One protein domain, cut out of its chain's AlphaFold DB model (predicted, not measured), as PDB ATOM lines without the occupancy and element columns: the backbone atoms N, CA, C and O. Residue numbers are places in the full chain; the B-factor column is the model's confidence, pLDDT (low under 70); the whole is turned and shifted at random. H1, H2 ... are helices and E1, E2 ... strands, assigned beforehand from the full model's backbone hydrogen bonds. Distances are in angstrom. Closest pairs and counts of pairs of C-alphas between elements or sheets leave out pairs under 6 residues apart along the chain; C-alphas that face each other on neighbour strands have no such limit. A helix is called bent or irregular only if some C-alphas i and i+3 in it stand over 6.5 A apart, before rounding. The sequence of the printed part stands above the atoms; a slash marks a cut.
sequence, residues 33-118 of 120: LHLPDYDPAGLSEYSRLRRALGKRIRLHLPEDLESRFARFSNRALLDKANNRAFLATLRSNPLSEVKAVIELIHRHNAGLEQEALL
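This is residues 33 to 118 of the 120 residues of an uncharacterized protein of bioreactor metagenome (UniProt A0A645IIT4). A small body of helices is gathered round H5: the first part of H1 and the helix H4 meet the first half of H5, and H2 packs on its last residues, with the short H6 beside H2. H1 turns sharply near residue 50 and leads into the short strand E1, which folds back beside residues 33 to 34. The printed part has 86 residues, with six named helices and one named strand in the order H1, E1, H2, H3, H4, H5, H6; the class is mostly helix. The whole is compact, with a radius of gyration of the C-alphas of 11.9 A, and spans 32 by 27 by 18 A.

The longest helix, H1, residues 40 to 56, has a kink of 70 degrees near residue 50 and is irregular, with C-alphas 52 and 55 9.5 A apart. With residues 40 to 47 alone it only just touches H5, residues 96 to 108, by 3 pairs of C-alphas within 8 A; the closest are those of Leu 43 and Val 98, 6.5 A, at a shallow tilt of 12 degrees, opposite ways. H1 touches H4, residues 83 to 90, with residues 40 to 44 alone; the closest C-alphas are those of Pro 40 and Asn 83, 5.4 A, at a shallow tilt of 34 degrees, only just short of steep, the same way. H4 and H5 form a helical hairpin and only just touch, with 3 pairs of C-alphas within 8 A; the closest are those of Leu 90 and Val 98, 7.7 A, at a tilt of 38 degrees, only just steep. H2, residues 65 to 72, touches H5 at a shallow tilt of 29 degrees, the same way; the closest C-alphas are those of Glu 66 and Leu 104, 6.8 A. H6, residues 114 to 118, only just touches H2, with 3 pairs of C-alphas within 8 A, the closest those of Ala 116 and Phe 72, 6.4 A. H3, residues 75 to 79, is close but not clearly touching H1, with C-alphas of Leu 78 and Pro 40 7.6 A apart as the closest. E1, residues 57 to 59, pairs with no named strand, but residues 33 to 34 pair parallel with its residues 58 to 59. Every O i to N i+4 pair is within hydrogen-bond range in H2 and H4, against 11 of 13 in H1, 8 of 9 in H5 and 0 of 1 in each of H3 and H6, where 2 of 2 O i to N i+3 pairs are.

H1 begins at C-alpha 40 (327.440, 444.681, 352.026) and measures 21.7 A from first to last C-alpha; H5 measures 18.6 A. H2 measures 10.1 A and H4 10.0 A. H6 ends at C-alpha 118 (321.356, 425.019, 353.974).

The C-alphas farthest apart, Ala 52 and Arg 71, are 33.5 A apart. The printed part has no cut, and the links between successive named elements are tight. The mean pLDDT of the printed part is 93.5, and no printed residue is under 70.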
ATOM      1  N   LEU A  33     334.472 429.775 342.894       96.06
ATOM      2  CA  LEU A  33     333.108 430.109 343.271       96.06
ATOM      3  C   LEU A  33     333.154 430.746 344.657       96.06
ATOM      4  O   LEU A  33     333.672 430.144 345.595       96.06
ATOM      5  N   HIS A  34     332.654 431.969 344.774       96.38
ATOM      6  CA  HIS A  34     332.580 432.680 346.041       96.38
ATOM      7  C   HIS A  34     331.194 432.513 346.655       96.38
ATOM      8  O   HIS A  34     330.194 432.819 346.005       96.38
ATOM      9  N   LEU A  35     331.160 432.049 347.900       95.44
ATOM     10  CA  LEU A  35     329.956 431.912 348.710       95.44
ATOM     11  C   LEU A  35     330.061 432.900 349.876       95.44
ATOM     12  O   LEU A  35     330.664 432.555 350.890       95.44
ATOM     13  N   PRO A  36     329.597 434.148 349.716       95.19
ATOM     14  CA  PRO A  36     329.591 435.101 350.811       95.19
ATOM     15  C   PRO A  36     328.290 435.025 351.608       95.19
ATOM     16  O   PRO A  36     327.295 434.461 351.151       95.19
ATOM     17  N   ASP A  37     328.269 435.738 352.729       95.06
ATOM     18  CA  ASP A  37     327.028 436.350 353.187       95.06
ATOM     19  C   ASP A  37     326.541 437.340 352.122       95.06
ATOM     20  O   ASP A  37     327.306 438.149 351.586       95.06
ATOM     21  N   TYR A  38     325.249 437.324 351.829       96.31
ATOM     22  CA  TYR A  38     324.610 438.288 350.941       96.31
ATOM     23  C   TYR A  38     324.319 439.582 351.712       96.31
ATOM     24  O   TYR A  38     323.174 439.992 351.907       96.31
ATOM     25  N   ASP A  39     325.393 440.210 352.185       95.19
ATOM     26  CA  ASP A  39     325.418 441.491 352.878       95.19
ATOM     27  C   ASP A  39     326.449 442.443 352.221       95.19
ATOM     28  O   ASP A  39     327.212 442.047 351.328       95.19
ATOM     29  N   PRO A  40     326.500 443.727 352.616       94.69
ATOM     30  CA  PRO A  40     327.440 444.681 352.026       94.69
ATOM     31  C   PRO A  40     328.920 444.303 352.189       94.69
ATOM     32  O   PRO A  40     329.732 444.613 351.315       94.69
ATOM     33  N   ALA A  41     329.302 443.644 353.284       93.62
ATOM     34  CA  ALA A  41     330.685 443.242 353.516       93.62
ATOM     35  C   ALA A  41     331.080 442.066 352.609       93.62
ATOM     36  O   ALA A  41     332.144 442.112 351.983       93.62
ATOM     37  N   GLY A  42     330.208 441.065 352.472       95.25
ATOM     38  CA  GLY A  42     330.397 439.931 351.570       95.25
ATOM     39  C   GLY A  42     330.496 440.360 350.105       95.25
ATOM     40  O   GLY A  42     331.434 439.983 349.401       95.25
ATOM     41  N   LEU A  43     329.608 441.251 349.652       96.44
ATOM     42  CA  LEU A  43     329.653 441.796 348.287       96.44
ATOM     43  C   LEU A  43     330.884 442.678 348.028       96.44
ATOM     44  O   LEU A  43     331.435 442.683 346.920       96.44
ATOM     45  N   SER A  44     331.338 443.423 349.039       95.06
ATOM     46  CA  SER A  44     332.581 444.201 348.980       95.06
ATOM     47  C   SER A  44     333.794 443.287 348.791       95.06
ATOM     48  O   SER A  44     334.651 443.560 347.942       95.06
ATOM     49  N   GLU A  45     333.834 442.160 349.508       95.62
ATOM     50  CA  GLU A  45     334.896 441.172 349.348       95.62
ATOM     51  C   GLU A  45     334.845 440.490 347.982       95.62
ATOM     52  O   GLU A  45     335.860 440.468 347.285       95.62
ATOM     53  N   TYR A  46     333.670 440.043 347.526       97.00
ATOM     54  CA  TYR A  46     333.512 439.515 346.168       97.00
ATOM     55  C   TYR A  46     334.050 440.488 345.116       97.00
ATOM     56  O   TYR A  46     334.823 440.107 344.238       97.00
ATOM     57  N   SER A  47     333.700 441.769 345.234       95.94
ATOM     58  CA  SER A  47     334.149 442.806 344.306       95.94
ATOM     59  C   SER A  47     335.669 442.974 344.319       95.94
ATOM     60  O   SER A  47     336.274 443.208 343.271       95.94
ATOM     61  N   ARG A  48     336.312 442.834 345.487       95.44
ATOM     62  CA  ARG A  48     337.776 442.828 345.599       95.44
ATOM     63  C   ARG A  48     338.387 441.609 344.920       95.44
ATOM     64  O   ARG A  48     339.308 441.770 344.122       95.44
ATOM     65  N   LEU A  49     337.855 440.420 345.188       96.12
ATOM     66  CA  LEU A  49     338.322 439.181 344.571       96.12
ATOM     67  C   LEU A  49     338.146 439.221 343.047       96.12
ATOM     68  O   LEU A  49     339.056 438.843 342.315       96.12
ATOM     69  N   ARG A  50     337.022 439.753 342.555       96.62
ATOM     70  CA  ARG A  50     336.731 439.921 341.125       96.62
ATOM     71  C   ARG A  50     337.731 440.842 340.430       96.62
ATOM     72  O   ARG A  50     338.120 440.547 339.305       96.62
ATOM     73  N   ARG A  51     338.194 441.913 341.088       94.94
ATOM     74  CA  ARG A  51     339.259 442.776 340.542       94.94
ATOM     75  C   ARG A  51     340.593 442.042 340.398       94.94
ATOM     76  O   ARG A  51     341.287 442.262 339.417       94.94
ATOM     77  N   ALA A  52     340.939 441.178 341.350       94.94
ATOM     78  CA  ALA A  52     342.219 440.467 341.345       94.94
ATOM     79  C   ALA A  52     342.225 439.210 340.457       94.94
ATOM     80  O   ALA A  52     343.230 438.894 339.829       94.94
ATOM     81  N   LEU A  53     341.110 438.476 340.408       95.81
ATOM     82  CA  LEU A  53     341.010 437.180 339.725       95.81
ATOM     83  C   LEU A  53     340.284 437.269 338.375       95.81
ATOM     84  O   LEU A  53     340.293 436.310 337.598       95.81
ATOM     85  N   GLY A  54     339.660 438.411 338.076       95.19
ATOM     86  CA  GLY A  54     338.929 438.645 336.838       95.19
ATOM     87  C   GLY A  54     337.786 437.650 336.649       95.19
ATOM     88  O   GLY A  54     337.079 437.283 337.588       95.19
ATOM     89  N   LYS A  55     337.610 437.169 335.414       95.31
ATOM     90  CA  LYS A  55     336.510 436.259 335.054       95.31
ATOM     91  C   LYS A  55     336.589 434.873 335.710       95.31
ATOM     92  O   LYS A  55     335.593 434.153 335.687       95.31
ATOM     93  N   ARG A  56     337.730 434.516 336.317       95.88
ATOM     94  CA  ARG A  56     337.943 433.208 336.956       95.88
ATOM     95  C   ARG A  56     337.118 433.015 338.222       95.88
ATOM     96  O   ARG A  56     336.856 431.872 338.573       95.88
ATOM     97  N   ILE A  57     336.694 434.087 338.895       96.69
ATOM     98  CA  ILE A  57     335.830 433.998 340.078       96.69
ATOM     99  C   ILE A  57     334.392 434.390 339.758       96.69
ATOM    100  O   ILE A  57     334.167 435.405 339.106       96.69
ATOM    101  N   ARG A  58     333.418 433.616 340.237       96.88
ATOM    102  CA  ARG A  58     331.985 433.935 340.146       96.88
ATOM    103  C   ARG A  58     331.358 434.025 341.531       96.88
ATOM    104  O   ARG A  58     331.765 433.298 342.435       96.88
ATOM    105  N   LEU A  59     330.356 434.886 341.675       97.38
ATOM    106  CA  LEU A  59     329.480 434.914 342.841       97.38
ATOM    107  C   LEU A  59     328.487 433.754 342.749       97.38
ATOM    108  O   LEU A  59     327.884 433.540 341.698       97.38
ATOM    109  N   HIS A  60     328.324 432.996 343.829       96.19
ATOM    110  CA  HIS A  60     327.277 431.990 343.897       96.19
ATOM    111  C   HIS A  60     325.912 432.662 344.083       96.19
ATOM    112  O   HIS A  60     325.677 433.319 345.095       96.19
ATOM    113  N   LEU A  61     325.018 432.481 343.109       95.69
ATOM    114  CA  LEU A  61     323.635 432.953 343.140       95.69
ATOM    115  C   LEU A  61     322.695 431.746 342.986       95.69
ATOM    116  O   LEU A  61     322.543 431.245 341.871       95.69
ATOM    117  N   PRO A  62     322.115 431.236 344.083       93.94
ATOM    118  CA  PRO A  62     321.061 430.230 344.034       93.94
ATOM    119  C   PRO A  62     319.833 430.743 343.276       93.94
ATOM    120  O   PRO A  62     319.480 431.916 343.390       93.94
ATOM    121  N   GLU A  63     319.145 429.861 342.549       93.50
ATOM    122  CA  GLU A  63     317.911 430.213 341.825       93.50
ATOM    123  C   GLU A  63     316.792 430.672 342.773       93.50
ATOM    124  O   GLU A  63     315.984 431.527 342.427       93.50
ATOM    125  N   ASP A  64     316.781 430.151 344.000       95.00
ATOM    126  CA  ASP A  64     315.793 430.456 345.031       95.00
ATOM    127  C   ASP A  64     316.216 431.600 345.972       95.00
ATOM    128  O   ASP A  64     315.566 431.824 346.996       95.00
ATOM    129  N   LEU A  65     317.281 432.346 345.644       96.25
ATOM    130  CA  LEU A  65     317.874 433.356 346.529       96.25
ATOM    131  C   LEU A  65     316.859 434.406 347.007       96.25
ATOM    132  O   LEU A  65     316.854 434.758 348.184       96.25
ATOM    133  N   GLU A  66     315.972 434.873 346.130       96.50
ATOM    134  CA  GLU A  66     314.922 435.831 346.496       96.50
ATOM    135  C   GLU A  66     313.976 435.268 347.569       96.50
ATOM    136  O   GLU A  66     313.687 435.929 348.568       96.50
ATOM    137  N   SER A  67     313.558 434.008 347.419       96.62
ATOM    138  CA  SER A  67     312.707 433.330 348.404       96.62
ATOM    139  C   SER A  67     313.420 433.163 349.753       96.62
ATOM    140  O   SER A  67     312.807 433.311 350.813       96.62
ATOM    141  N   ARG A  68     314.742 432.942 349.731       96.69
ATOM    142  CA  ARG A  68     315.567 432.859 350.943       96.69
ATOM    143  C   ARG A  68     315.687 434.211 351.634       96.69
ATOM    144  O   ARG A  68     315.570 434.266 352.853       96.69
ATOM    145  N   PHE A  69     315.841 435.299 350.881       97.62
ATOM    146  CA  PHE A  69     315.774 436.655 351.431       97.62
ATOM    147  C   PHE A  69     314.423 436.923 352.105       97.62
ATOM    148  O   PHE A  69     314.389 437.426 353.226       97.62
ATOM    149  N   ALA A  70     313.313 436.532 351.478       96.56
ATOM    150  CA  ALA A  70     311.984 436.716 352.056       96.56
ATOM    151  C   ALA A  70     311.785 435.963 353.383       96.56
ATOM    152  O   ALA A  70     311.105 436.471 354.273       96.56
ATOM    153  N   ARG A  71     312.376 434.771 353.526       96.50
ATOM    154  CA  ARG A  71     312.153 433.890 354.685       96.50
ATOM    155  C   ARG A  71     313.197 434.025 355.794       96.50
ATOM    156  O   ARG A  71     312.859 433.831 356.957       96.50
ATOM    157  N   PHE A  72     314.449 434.321 355.446       97.06
ATOM    158  CA  PHE A  72     315.594 434.174 356.353       97.06
ATOM    159  C   PHE A  72     316.493 435.412 356.452       97.06
ATOM    160  O   PHE A  72     317.504 435.366 357.151       97.06
ATOM    161  N   SER A  73     316.179 436.514 355.760       96.56
ATOM    162  CA  SER A  73     317.002 437.721 355.867       96.56
ATOM    163  C   SER A  73     316.944 438.339 357.269       96.56
ATOM    164  O   SER A  73     315.937 438.269 357.974       96.56
ATOM    165  N   ASN A  74     318.049 438.959 357.681       94.94
ATOM    166  CA  ASN A  74     318.211 439.562 358.996       94.94
ATOM    167  C   ASN A  74     318.678 441.019 358.872       94.94
ATOM    168  O   ASN A  74     319.709 441.319 358.260       94.94
ATOM    169  N   ARG A  75     317.927 441.941 359.486       94.00
ATOM    170  CA  ARG A  75     318.260 443.374 359.512       94.00
ATOM    171  C   ARG A  75     319.536 443.664 360.293       94.00
ATOM    172  O   ARG A  75     320.293 444.534 359.877       94.00
ATOM    173  N   ALA A  76     319.816 442.890 361.343       91.62
ATOM    174  CA  ALA A  76     321.002 443.069 362.181       91.62
ATOM    175  C   ALA A  76     322.311 442.937 361.385       91.62
ATOM    176  O   ALA A  76     323.332 443.521 361.747       91.62
ATOM    177  N   LEU A  77     322.285 442.227 360.248       88.25
ATOM    178  CA  LEU A  77     323.432 442.170 359.349       88.25
ATOM    179  C   LEU A  77     323.797 443.539 358.783       88.25
ATOM    180  O   LEU A  77     324.972 443.762 358.523       88.25
ATOM    181  N   LEU A  78     322.844 444.464 358.620       90.00
ATOM    182  CA  LEU A  78     323.087 445.816 358.110       90.00
ATOM    183  C   LEU A  78     323.614 446.790 359.173       90.00
ATOM    184  O   LEU A  78     324.209 447.803 358.801       90.00
ATOM    185  N   ASP A  79     323.482 446.467 360.462       86.44
ATOM    186  CA  ASP A  79     323.893 447.337 361.575       86.44
ATOM    187  C   ASP A  79     325.416 447.376 361.789       86.44
ATOM    188  O   ASP A  79     325.935 448.227 362.518       86.44
ATOM    189  N   LYS A  80     326.168 446.495 361.115       82.44
ATOM    190  CA  LYS A  80     327.637 446.494 361.138       82.44
ATOM    191  C   LYS A  80     328.162 447.869 360.690       82.44
ATOM    192  O   LYS A  80     327.820 448.354 359.612       82.44
ATOM    193  N   ALA A  81     329.055 448.472 361.482       74.62
ATOM    194  CA  ALA A  81     329.503 449.865 361.325       74.62
ATOM    195  C   ALA A  81     329.951 450.253 359.898       74.62
ATOM    196  O   ALA A  81     329.722 451.379 359.453       74.62
ATOM    197  N   ASN A  82     330.539 449.312 359.154       81.19
ATOM    198  CA  ASN A  82     331.092 449.554 357.818       81.19
ATOM    199  C   ASN A  82     330.085 449.359 356.672       81.19
ATOM    200  O   ASN A  82     330.381 449.713 355.530       81.19
ATOM    201  N   ASN A  83     328.889 448.834 356.940       82.88
ATOM    202  CA  ASN A  83     327.952 448.456 355.883       82.88
ATOM    203  C   ASN A  83     327.383 449.648 355.123       82.88
ATOM    204  O   ASN A  83     327.200 449.556 353.911       82.88
ATOM    205  N   ARG A  84     327.182 450.793 355.786       79.38
ATOM    206  CA  ARG A  84     326.775 452.032 355.102       79.38
ATOM    207  C   ARG A  84     327.821 452.491 354.085       79.38
ATOM    208  O   ARG A  84     327.464 452.840 352.963       79.38
ATOM    209  N   ALA A  85     329.101 452.445 354.459       85.06
ATOM    210  CA  ALA A  85     330.197 452.800 353.564       85.06
ATOM    211  C   ALA A  85     330.292 451.813 352.391       85.06
ATOM    212  O   ALA A  85     330.360 452.236 351.238       85.06
ATOM    213  N   PHE A  86     330.199 450.505 352.662       88.56
ATOM    214  CA  PHE A  86     330.194 449.494 351.605       88.56
ATOM    215  C   PHE A  86     329.009 449.649 350.656       88.56
ATOM    216  O   PHE A  86     329.221 449.640 349.449       88.56
ATOM    217  N   LEU A  87     327.790 449.860 351.157       84.31
ATOM    218  CA  LEU A  87     326.612 450.092 350.315       84.31
ATOM    219  C   LEU A  87     326.789 451.307 349.403       84.31
ATOM    220  O   LEU A  87     326.445 451.232 348.225       84.31
ATOM    221  N   ALA A  88     327.354 452.405 349.912       84.94
ATOM    222  CA  ALA A  88     327.619 453.589 349.101       84.94
ATOM    223  C   ALA A  88     328.570 453.277 347.932       84.94
ATOM    224  O   ALA A  88     328.284 453.653 346.798       84.94
ATOM    225  N   THR A  89     329.652 452.535 348.184       87.44
ATOM    226  CA  THR A  89     330.592 452.107 347.134       87.44
ATOM    227  C   THR A  89     329.989 451.063 346.191       87.44
ATOM    228  O   THR A  89     330.260 451.067 344.996       87.44
ATOM    229  N   LEU A  90     329.171 450.150 346.710       90.62
ATOM    230  CA  LEU A  90     328.605 449.043 345.944       90.62
ATOM    231  C   LEU A  90     327.511 449.491 344.966       90.62
ATOM    232  O   LEU A  90     327.331 448.848 343.937       90.62
ATOM    233  N   ARG A  91     326.826 450.612 345.222       84.50
ATOM    234  CA  ARG A  91     325.813 451.172 344.305       84.50
ATOM    235  C   ARG A  91     326.361 451.520 342.919       84.50
ATOM    236  O   ARG A  91     325.628 451.416 341.941       84.50
ATOM    237  N   SER A  92     327.632 451.908 342.819       87.75
ATOM    238  CA  SER A  92     328.294 452.194 341.538       87.75
ATOM    239  C   SER A  92     329.013 450.980 340.942       87.75
ATOM    240  O   SER A  92     329.676 451.099 339.913       87.75
ATOM    241  N   ASN A  93     328.892 449.800 341.561       91.12
ATOM    242  CA  ASN A  93     329.562 448.598 341.085       91.12
ATOM    243  C   ASN A  93     329.002 448.176 339.714       91.12
ATOM    244  O   ASN A  93     327.786 448.056 339.571       91.12
ATOM    245  N   PRO A  94     329.846 447.933 338.695       90.38
ATOM    246  CA  PRO A  94     329.370 447.593 337.356       90.38
ATOM    247  C   PRO A  94     328.849 446.153 337.228       90.38
ATOM    248  O   PRO A  94     328.177 445.849 336.244       90.38
ATOM    249  N   LEU A  95     329.147 445.267 338.184       94.50
ATOM    250  CA  LEU A  95     328.816 443.840 338.114       94.50
ATOM    251  C   LEU A  95     327.315 443.611 338.323       94.50
ATOM    252  O   LEU A  95     326.771 443.955 339.376       94.50
ATOM    253  N   SER A  96     326.643 443.006 337.341       94.12
ATOM    254  CA  SER A  96     325.202 442.734 337.406       94.12
ATOM    255  C   SER A  96     324.851 441.779 338.545       94.12
ATOM    256  O   SER A  96     323.853 441.994 339.227       94.12
ATOM    257  N   GLU A  97     325.705 440.790 338.822       95.00
ATOM    258  CA  GLU A  97     325.514 439.857 339.932       95.00
ATOM    259  C   GLU A  97     325.543 440.554 341.302       95.00
ATOM    260  O   GLU A  97     324.821 440.160 342.212       95.00
ATOM    261  N   VAL A  98     326.328 441.626 341.447       96.44
ATOM    262  CA  VAL A  98     326.377 442.424 342.681       96.44
ATOM    263  C   VAL A  98     325.130 443.293 342.796       96.44
ATOM    264  O   VAL A  98     324.533 443.362 343.868       96.44
ATOM    265  N   LYS A  99     324.706 443.926 341.695       95.31
ATOM    266  CA  LYS A  99     323.493 444.757 341.662       95.31
ATOM    267  C   LYS A  99     322.242 443.964 342.038       95.31
ATOM    268  O   LYS A  99     321.473 444.444 342.861       95.31
ATOM    269  N   ALA A 100     322.097 442.744 341.520       95.31
ATOM    270  CA  ALA A 100     320.963 441.875 341.836       95.31
ATOM    271  C   ALA A 100     320.834 441.618 343.349       95.31
ATOM    272  O   ALA A 100     319.748 441.713 343.916       95.31
ATOM    273  N   VAL A 101     321.950 441.365 344.042       96.94
ATOM    274  CA  VAL A 101     321.927 441.173 345.501       96.94
ATOM    275  C   VAL A 101     321.667 442.489 346.242       96.94
ATOM    276  O   VAL A 101     320.944 442.492 347.234       96.94
ATOM    277  N   ILE A 102     322.197 443.624 345.769       95.69
ATOM    278  CA  ILE A 102     321.893 444.942 346.358       95.69
ATOM    279  C   ILE A 102     320.396 445.252 346.277       95.69
ATOM    280  O   ILE A 102     319.844 445.797 347.231       95.69
ATOM    281  N   GLU A 103     319.735 444.911 345.172       95.56
ATOM    282  CA  GLU A 103     318.290 445.090 345.021       95.56
ATOM    283  C   GLU A 103     317.507 444.254 346.038       95.56
ATOM    284  O   GLU A 103     316.576 444.775 346.654       95.56
ATOM    285  N   LEU A 104     317.920 443.008 346.291       97.19
ATOM    286  CA  LEU A 104     317.340 442.176 347.352       97.19
ATOM    287  C   LEU A 104     317.571 442.790 348.739       97.19
ATOM    288  O   LEU A 104     316.622 442.943 349.509       97.19
ATOM    289  N   ILE A 105     318.798 443.229 349.036       95.94
ATOM    290  CA  ILE A 105     319.115 443.910 350.300       95.94
ATOM    291  C   ILE A 105     318.234 445.150 350.481       95.94
ATOM    292  O   ILE A 105     317.719 445.391 351.572       95.94
ATOM    293  N   HIS A 106     318.033 445.932 349.420       94.25
ATOM    294  CA  HIS A 106     317.203 447.129 349.461       94.25
ATOM    295  C   HIS A 106     315.719 446.799 349.666       94.25
ATOM    296  O   HIS A 106     315.087 447.397 350.535       94.25
ATOM    297  N   ARG A 107     315.182 445.823 348.920       96.62
ATOM    298  CA  ARG A 107     313.776 445.391 348.989       96.62
ATOM    299  C   ARG A 107     313.401 444.859 350.370       96.62
ATOM    300  O   ARG A 107     312.327 445.173 350.872       96.62
ATOM    301  N   HIS A 108     314.284 444.077 350.987       96.31
ATOM    302  CA  HIS A 108     314.040 443.465 352.297       96.31
ATOM    303  C   HIS A 108     314.553 444.315 353.472       96.31
ATOM    304  O   HIS A 108     314.219 444.042 354.629       96.31
ATOM    305  N   ASN A 109     315.340 445.359 353.191       95.12
ATOM    306  CA  ASN A 109     316.082 446.147 354.179       95.12
ATOM    307  C   ASN A 109     316.876 445.257 355.156       95.12
ATOM    308  O   ASN A 109     316.867 445.482 356.365       95.12
ATOM    309  N   ALA A 110     317.502 444.201 354.632       95.94
ATOM    310  CA  ALA A 110     318.165 443.152 355.403       95.94
ATOM    311  C   ALA A 110     319.255 442.457 354.570       95.94
ATOM    312  O   ALA A 110     319.211 442.495 353.343       95.94
ATOM    313  N   GLY A 111     320.230 441.826 355.229       96.25
ATOM    314  CA  GLY A 111     321.182 440.913 354.581       96.25
ATOM    315  C   GLY A 111     320.744 439.455 354.733       96.25
ATOM    316  O   GLY A 111     319.808 439.172 355.480       96.25
ATOM    317  N   LEU A 112     321.439 438.524 354.083       97.25
ATOM    318  CA  LEU A 112     321.201 437.085 354.243       97.25
ATOM    319  C   LEU A 112     322.521 436.354 354.530       97.25
ATOM    320  O   LEU A 112     323.479 436.507 353.777       97.25
ATOM    321  N   GLU A 113     322.568 435.565 355.603       96.44
ATOM    322  CA  GLU A 113     323.736 434.736 355.945       96.44
ATOM    323  C   GLU A 113     323.905 433.575 354.955       96.44
ATOM    324  O   GLU A 113     322.925 433.052 354.413       96.44
ATOM    325  N   GLN A 114     325.144 433.139 354.738       94.56
ATOM    326  CA  GLN A 114     325.451 431.997 353.874       94.56
ATOM    327  C   GLN A 114     324.765 430.700 354.357       94.56
ATOM    328  O   GLN A 114     324.356 429.856 353.558       94.56
ATOM    329  N   GLU A 115     324.612 430.527 355.668       94.62
ATOM    330  CA  GLU A 115     323.989 429.373 356.320       94.62
ATOM    331  C   GLU A 115     322.519 429.208 355.920       94.62
ATOM    332  O   GLU A 115     322.014 428.083 355.866       94.62
ATOM    333  N   ALA A 116     321.843 430.297 355.535       94.31
ATOM    334  CA  ALA A 116     320.468 430.247 355.054       94.31
ATOM    335  C   ALA A 116     320.313 429.413 353.772       94.31
ATOM    336  O   ALA A 116     319.203 428.987 353.460       94.31
ATOM    337  N   LEU A 117     321.401 429.132 353.041       92.31
ATOM    338  CA  LEU A 117     321.405 428.248 351.866       92.31
ATOM    339  C   LEU A 117     321.262 426.757 352.216       92.31
ATOM    340  O   LEU A 117     321.007 425.930 351.338       92.31
ATOM    341  N   LEU A 118     321.455 426.396 353.486       92.38
ATOM    342  CA  LEU A 118     321.356 425.019 353.974       92.38
ATOM    343  C   LEU A 118     319.964 424.683 354.517       92.38
ATOM    344  O   LEU A 118     319.667 423.512 354.741       92.38
TER     345      LEU A 118